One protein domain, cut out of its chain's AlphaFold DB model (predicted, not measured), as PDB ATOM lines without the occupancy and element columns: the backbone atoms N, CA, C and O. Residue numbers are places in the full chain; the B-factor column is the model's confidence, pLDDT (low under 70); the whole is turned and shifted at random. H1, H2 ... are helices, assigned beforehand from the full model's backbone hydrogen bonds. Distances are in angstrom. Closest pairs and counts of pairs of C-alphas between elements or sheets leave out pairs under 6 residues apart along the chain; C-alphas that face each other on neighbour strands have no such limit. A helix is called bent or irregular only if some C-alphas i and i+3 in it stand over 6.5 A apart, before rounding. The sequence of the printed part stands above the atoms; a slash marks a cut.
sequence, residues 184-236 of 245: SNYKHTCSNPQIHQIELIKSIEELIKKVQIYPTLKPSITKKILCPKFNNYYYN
ATOM      1  N   SER A 184     241.177 212.898 314.699       71.38
ATOM      2  CA  SER A 184     242.512 213.072 315.299       71.38
ATOM      3  C   SER A 184     243.033 211.858 316.082       71.38
ATOM      4  O   SER A 184     244.236 211.611 316.094       71.38
ATOM      5  N   ASN A 185     242.137 211.065 316.676       68.31
ATOM      6  CA  ASN A 185     242.481 209.892 317.483       68.31
ATOM      7  C   ASN A 185     242.094 208.550 316.832       68.31
ATOM      8  O   ASN A 185     242.227 207.501 317.469       68.31
ATOM      9  N   TYR A 186     241.602 208.552 315.589       73.25
ATOM     10  CA  TYR A 186     241.155 207.337 314.911       73.25
ATOM     11  C   TYR A 186     242.325 206.589 314.255       73.25
ATOM     12  O   TYR A 186     243.099 207.163 313.489       73.25
ATOM     13  N   LYS A 187     242.444 205.283 314.523       75.75
ATOM     14  CA  LYS A 187     243.443 204.399 313.901       75.75
ATOM     15  C   LYS A 187     242.747 203.362 313.026       75.75
ATOM     16  O   LYS A 187     241.922 202.593 313.509       75.75
ATOM     17  N   HIS A 188     243.105 203.319 311.746       72.88
ATOM     18  CA  HIS A 188     242.590 202.317 310.816       72.88
ATOM     19  C   HIS A 188     243.228 200.944 311.079       72.88
ATOM     20  O   HIS A 188     244.449 200.823 311.084       72.88
ATOM     21  N   THR A 189     242.404 199.903 311.217       72.81
ATOM     22  CA  THR A 189     242.826 198.484 311.241       72.81
ATOM     23  C   THR A 189     242.300 197.696 310.032       72.81
ATOM     24  O   THR A 189     242.390 196.475 309.978       72.81
ATOM     25  N   CYS A 190     241.727 198.393 309.045       78.94
ATOM     26  CA  CYS A 190     241.035 197.808 307.899       78.94
ATOM     27  C   CYS A 190     241.926 197.659 306.657       78.94
ATOM     28  O   CYS A 190     242.854 198.437 306.443       78.94
ATOM     29  N   SER A 191     241.555 196.729 305.774       75.56
ATOM     30  CA  SER A 191     242.290 196.395 304.544       75.56
ATOM     31  C   SER A 191     242.381 197.535 303.520       75.56
ATOM     32  O   SER A 191     243.308 197.544 302.718       75.56
ATOM     33  N   ASN A 192     241.451 198.500 303.538       81.56
ATOM     34  CA  ASN A 192     241.499 199.684 302.674       81.56
ATOM     35  C   ASN A 192     241.259 200.984 303.471       81.56
ATOM     36  O   ASN A 192     240.121 201.455 303.569       81.56
ATOM     37  N   PRO A 193     242.322 201.567 304.056       78.06
ATOM     38  CA  PRO A 193     242.217 202.751 304.906       78.06
ATOM     39  C   PRO A 193     241.631 203.976 304.197       78.06
ATOM     40  O   PRO A 193     240.850 204.702 304.799       78.06
ATOM     41  N   GLN A 194     241.951 204.186 302.916       78.44
ATOM     42  CA  GLN A 194     241.548 205.393 302.186       78.44
ATOM     43  C   GLN A 194     240.037 205.449 301.934       78.44
ATOM     44  O   GLN A 194     239.407 206.474 302.191       78.44
ATOM     45  N   ILE A 195     239.440 204.347 301.465       77.69
ATOM     46  CA  ILE A 195     237.991 204.285 301.212       77.69
ATOM     47  C   ILE A 195     237.226 204.415 302.529       77.69
ATOM     48  O   ILE A 195     236.312 205.234 302.638       77.69
ATOM     49  N   HIS A 196     237.658 203.678 303.554       80.25
ATOM     50  CA  HIS A 196     237.017 203.734 304.860       80.25
ATOM     51  C   HIS A 196     237.120 205.131 305.491       80.25
ATOM     52  O   HIS A 196     236.160 205.597 306.094       80.25
ATOM     53  N   GLN A 197     238.239 205.840 305.317       82.62
ATOM     54  CA  GLN A 197     238.391 207.206 305.824       82.62
ATOM     55  C   GLN A 197     237.384 208.172 305.184       82.62
ATOM     56  O   GLN A 197     236.805 209.000 305.884       82.62
ATOM     57  N   ILE A 198     237.125 208.050 303.879       83.44
ATOM     58  CA  ILE A 198     236.127 208.873 303.177       83.44
ATOM     59  C   ILE A 198     234.713 208.576 303.690       83.44
ATOM     60  O   ILE A 198     233.943 209.504 303.948       83.44
ATOM     61  N   GLU A 199     234.361 207.300 303.852       83.75
ATOM     62  CA  GLU A 199     233.057 206.884 304.389       83.75
ATOM     63  C   GLU A 199     232.866 207.329 305.844       83.75
ATOM     64  O   GLU A 199     231.800 207.829 306.211       83.75
ATOM     65  N   LEU A 200     233.921 207.223 306.654       82.44
ATOM     66  CA  LEU A 200     233.953 207.676 308.039       82.44
ATOM     67  C   LEU A 200     233.736 209.189 308.135       82.44
ATOM     68  O   LEU A 200     232.866 209.628 308.885       82.44
ATOM     69  N   ILE A 201     234.474 209.983 307.349       85.12
ATOM     70  CA  ILE A 201     234.316 211.444 307.297       85.12
ATOM     71  C   ILE A 201     232.873 211.810 306.938       85.12
ATOM     72  O   ILE A 201     232.258 212.602 307.649       85.12
ATOM     73  N   LYS A 202     232.311 211.203 305.884       86.06
ATOM     74  CA  LYS A 202     230.924 211.457 305.463       86.06
ATOM     75  C   LYS A 202     229.919 211.115 306.566       86.06
ATOM     76  O   LYS A 202     229.044 211.922 306.865       86.06
ATOM     77  N   SER A 203     230.071 209.956 307.208       84.62
ATOM     78  CA  SER A 203     229.212 209.518 308.317       84.62
ATOM     79  C   SER A 203     229.271 210.486 309.508       84.62
ATOM     80  O   SER A 203     228.233 210.823 310.082       84.62
ATOM     81  N   ILE A 204     230.465 210.974 309.862       85.62
ATOM     82  CA  ILE A 204     230.663 211.957 310.937       85.62
ATOM     83  C   ILE A 204     230.036 213.306 310.569       85.62
ATOM     84  O   ILE A 204     229.316 213.882 311.381       85.62
ATOM     85  N   GLU A 205     230.248 213.799 309.348       87.75
ATOM     86  CA  GLU A 205     229.653 215.058 308.879       87.75
ATOM     87  C   GLU A 205     228.116 215.000 308.882       87.75
ATOM     88  O   GLU A 205     227.460 215.957 309.295       87.75
ATOM     89  N   GLU A 206     227.517 213.872 308.491       87.12
ATOM     90  CA  GLU A 206     226.069 213.664 308.599       87.12
ATOM     91  C   GLU A 206     225.573 213.645 310.050       87.12
ATOM     92  O   GLU A 206     224.475 214.127 310.327       87.12
ATOM     93  N   LEU A 207     226.351 213.096 310.987       86.38
ATOM     94  CA  LEU A 207     225.994 213.099 312.408       86.38
ATOM     95  C   LEU A 207     226.053 214.494 313.011       86.38
ATOM     96  O   LEU A 207     225.123 214.881 313.714       86.38
ATOM     97  N   ILE A 208     227.111 215.247 312.710       87.94
ATOM     98  CA  ILE A 208     227.274 216.626 313.169       87.94
ATOM     99  C   ILE A 208     226.085 217.472 312.692       87.94
ATOM    100  O   ILE A 208     225.450 218.144 313.503       87.94
ATOM    101  N   LYS A 209     225.685 217.336 311.420       88.06
ATOM    102  CA  LYS A 209     224.498 218.017 310.867       88.06
ATOM    103  C   LYS A 209     223.194 217.678 311.592       88.06
ATOM    104  O   LYS A 209     222.294 218.507 311.613       88.06
ATOM    105  N   LYS A 210     223.065 216.478 312.170       87.94
ATOM    106  CA  LYS A 210     221.865 216.079 312.928       87.94
ATOM    107  C   LYS A 210     221.790 216.716 314.312       87.94
ATOM    108  O   LYS A 210     220.693 216.797 314.852       87.94
ATOM    109  N   VAL A 211     222.922 217.124 314.888       88.25
ATOM    110  CA  VAL A 211     222.979 217.679 316.251       88.25
ATOM    111  C   VAL A 211     223.181 219.194 316.283       88.25
ATOM    112  O   VAL A 211     222.689 219.846 317.199       88.25
ATOM    113  N   GLN A 212     223.833 219.769 315.271       88.31
ATOM    114  CA  GLN A 212     223.968 221.217 315.081       88.31
ATOM    115  C   GLN A 212     222.731 221.791 314.374       88.31
ATOM    116  O   GLN A 212     222.803 222.276 313.246       88.31
ATOM    117  N   ILE A 213     221.574 221.696 315.027       85.12
ATOM    118  CA  ILE A 213     220.297 222.208 314.516       85.12
ATOM    119  C   ILE A 213     219.699 223.252 315.463       85.12
ATOM    120  O   ILE A 213     220.063 223.314 316.638       85.12
ATOM    121  N   TYR A 214     218.764 224.056 314.949       79.00
ATOM    122  CA  TYR A 214     218.013 225.039 315.730       79.00
ATOM    123  C   TYR A 214     216.506 224.709 315.739       79.00
ATOM    124  O   TYR A 214     215.955 224.452 314.665       79.00
ATOM    125  N   PRO A 215     215.820 224.758 316.901       80.38
ATOM    126  CA  PRO A 215     216.377 224.970 318.241       80.38
ATOM    127  C   PRO A 215     217.306 223.822 318.667       80.38
ATOM    128  O   PRO A 215     217.168 222.697 318.189       80.38
ATOM    129  N   THR A 216     218.267 224.124 319.548       84.00
ATOM    130  CA  THR A 216     219.256 223.146 320.023       84.00
ATOM    131  C   THR A 216     218.561 221.930 320.625       84.00
ATOM    132  O   THR A 216     217.647 222.067 321.441       84.00
ATOM    133  N   LEU A 217     219.007 220.732 320.241       88.62
ATOM    134  CA  LEU A 217     218.486 219.488 320.799       88.62
ATOM    135  C   LEU A 217     218.745 219.397 322.304       88.62
ATOM    136  O   LEU A 217     219.759 219.885 322.810       88.62
ATOM    137  N   LYS A 218     217.863 218.678 323.001       90.69
ATOM    138  CA  LYS A 218     218.070 218.307 324.402       90.69
ATOM    139  C   LYS A 218     219.374 217.501 324.552       90.69
ATOM    140  O   LYS A 218     219.611 216.608 323.727       90.69
ATOM    141  N   PRO A 219     220.210 217.767 325.574       90.62
ATOM    142  CA  PRO A 219     221.410 216.986 325.880       90.62
ATOM    143  C   PRO A 219     221.220 215.462 325.800       90.62
ATOM    144  O   PRO A 219     222.065 214.755 325.244       90.62
ATOM    145  N   SER A 220     220.095 214.939 326.288       90.50
ATOM    146  CA  SER A 220     219.755 213.515 326.269       90.50
ATOM    147  C   SER A 220     219.569 212.969 324.851       90.50
ATOM    148  O   SER A 220     220.027 211.863 324.547       90.50
ATOM    149  N   ILE A 221     218.953 213.744 323.954       89.56
ATOM    150  CA  ILE A 221     218.756 213.392 322.541       89.56
ATOM    151  C   ILE A 221     220.094 213.453 321.805       89.56
ATOM    152  O   ILE A 221     220.455 212.506 321.105       89.56
ATOM    153  N   THR A 222     220.868 214.516 322.018       89.19
ATOM    154  CA  THR A 222     222.216 214.658 321.458       89.19
ATOM    155  C   THR A 222     223.097 213.472 321.839       89.19
ATOM    156  O   THR A 222     223.717 212.853 320.972       89.19
ATOM    157  N   LYS A 223     223.090 213.076 323.118       87.38
ATOM    158  CA  LYS A 223     223.809 211.892 323.601       87.38
ATOM    159  C   LYS A 223     223.365 210.619 322.874       87.38
ATOM    160  O   LYS A 223     224.216 209.832 322.466       87.38
ATOM    161  N   LYS A 224     222.058 210.418 322.663       87.81
ATOM    162  CA  LYS A 224     221.522 209.260 321.921       87.81
ATOM    163  C   LYS A 224     221.940 209.242 320.449       87.81
ATOM    164  O   LYS A 224     222.111 208.162 319.903       87.81
ATOM    165  N   ILE A 225     222.105 210.397 319.804       86.12
ATOM    166  CA  ILE A 225     222.542 210.466 318.399       86.12
ATOM    167  C   ILE A 225     224.041 210.173 318.281       86.12
ATOM    168  O   ILE A 225     224.459 209.451 317.375       86.12
ATOM    169  N   LEU A 226     224.843 210.710 319.202       82.69
ATOM    170  CA  LEU A 226     226.297 210.586 319.164       82.69
ATOM    171  C   LEU A 226     226.772 209.210 319.681       82.69
ATOM    172  O   LEU A 226     227.456 208.487 318.961       82.69
ATOM    173  N   CYS A 227     226.383 208.782 320.887       74.50
ATOM    174  CA  CYS A 227     226.973 207.613 321.565       74.50
ATOM    175  C   CYS A 227     226.933 206.268 320.799       74.50
ATOM    176  O   CYS A 227     227.962 205.588 320.785       74.50
ATOM    177  N   PRO A 228     225.823 205.841 320.159       60.75
ATOM    178  CA  PRO A 228     225.739 204.511 319.544       60.75
ATOM    179  C   PRO A 228     226.731 204.308 318.401       60.75
ATOM    180  O   PRO A 228     227.207 203.199 318.181       60.75
ATOM    181  N   LYS A 229     227.057 205.375 317.667       57.34
ATOM    182  CA  LYS A 229     227.961 205.274 316.522       57.34
ATOM    183  C   LYS A 229     229.425 205.334 316.932       57.34
ATOM    184  O   LYS A 229     230.229 204.663 316.303       57.34
ATOM    185  N   PHE A 230     229.773 206.043 318.004       55.34
ATOM    186  CA  PHE A 230     231.167 206.123 318.452       55.34
ATOM    187  C   PHE A 230     231.649 204.859 319.165       55.34
ATOM    188  O   PHE A 230     232.792 204.468 318.945       55.34
ATOM    189  N   ASN A 231     230.796 204.148 319.913       50.94
ATOM    190  CA  ASN A 231     231.203 202.861 320.494       50.94
ATOM    191  C   ASN A 231     231.655 201.860 319.418       50.94
ATOM    192  O   ASN A 231     232.656 201.183 319.619       50.94
ATOM    193  N   ASN A 232     231.019 201.841 318.244       47.19
ATOM    194  CA  ASN A 232     231.423 200.960 317.142       47.19
ATOM    195  C   ASN A 232     232.791 201.315 316.529       47.19
ATOM    196  O   ASN A 232     233.452 200.435 315.986       47.19
ATOM    197  N   TYR A 233     233.243 202.570 316.625       46.06
ATOM    198  CA  TYR A 233     234.546 202.991 316.094       46.06
ATOM    199  C   TYR A 233     235.698 202.820 317.098       46.06
ATOM    200  O   TYR A 233     236.844 202.697 316.671       46.06
ATOM    201  N   TYR A 234     235.407 202.764 318.404       41.53
ATOM    202  CA  TYR A 234     236.409 202.564 319.463       41.53
ATOM    203  C   TYR A 234     236.503 201.110 319.977       41.53
ATOM    204  O   TYR A 234     237.546 200.733 320.507       41.53
ATOM    205  N   TYR A 235     235.477 200.266 319.785       34.25
ATOM    206  CA  TYR A 235     235.474 198.864 320.255       34.25
ATOM    207  C   TYR A 235     236.167 197.837 319.345       34.25
ATOM    208  O   TYR A 235     236.178 196.656 319.677       34.25
ATOM    209  N   ASN A 236     236.833 198.250 318.265       34.44
ATOM    210  CA  ASN A 236     237.706 197.344 317.501       34.44
ATOM    211  C   ASN A 236     239.115 197.181 318.105       34.44
ATOM    212  O   ASN A 236     240.011 196.687 317.428       34.44
TER     213      ASN A 236
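This is residues 184 to 236 of the 245 residues of the protein "BTB/POZ domain-containing protein" of Glomus cerebriforme (UniProt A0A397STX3). This is a helical hairpin: two helices, H1 and H2, lie side by side, touching near the link that joins them, and a stretch with no named element, residues 184 to 192, lies at the other end of the hairpin. The turn of the link, residues 213 to 218, sticks out at its end. The printed part has 53 residues with two named helices, H1 then H2, and no named strand, and its class is all helix. It is loose, with a radius of gyration of the C-alphas of 13.0 A, and its outline is a rod of 40 by 20 by 15 A.

Start at C-alpha 184, at (242.512, 213.072, 315.299), and go on to C-alpha 193 at (242.217, 202.751, 304.906), where H1 begins. H1, residues 193 to 211, runs 26.9 A from first to last C-alpha. After the link, find H2, residues 219 to 236, also 26.9 A long; it ends at C-alpha 236, at (237.706, 197.344, 317.501).

H1 and H2 form a helical hairpin and touch, H1 with residues 207 to 211 alone and H2 with residues 222 to 226 alone. Their closest C-alphas are those of Val 211 and Thr 222, 6.1 A apart. They run opposite ways at a shallow tilt of 12 degrees, though the line of H2 is a rough one. H2 has a kink of 39 degrees near residue 226 and is irregular, but only just: C-alphas 225 and 228 are 6.9 A apart. In H1 every O i to N i+4 pair is within hydrogen-bond range; in H2, 8 of 14 are.

Look at Ser 191 and Pro 215 for the two C-alphas farthest apart, 40.9 A. Residues 190 to 195, of which 193 to 195 belong to H1, and residues 213 to 218 stand free. The link from H1 to H2, 7 residues, is short, and the printed part has no cut. In the B-factor column of this predicted model, the mean pLDDT of the printed part is 76.9, with residue 185 and residues 228 to 236 under 70.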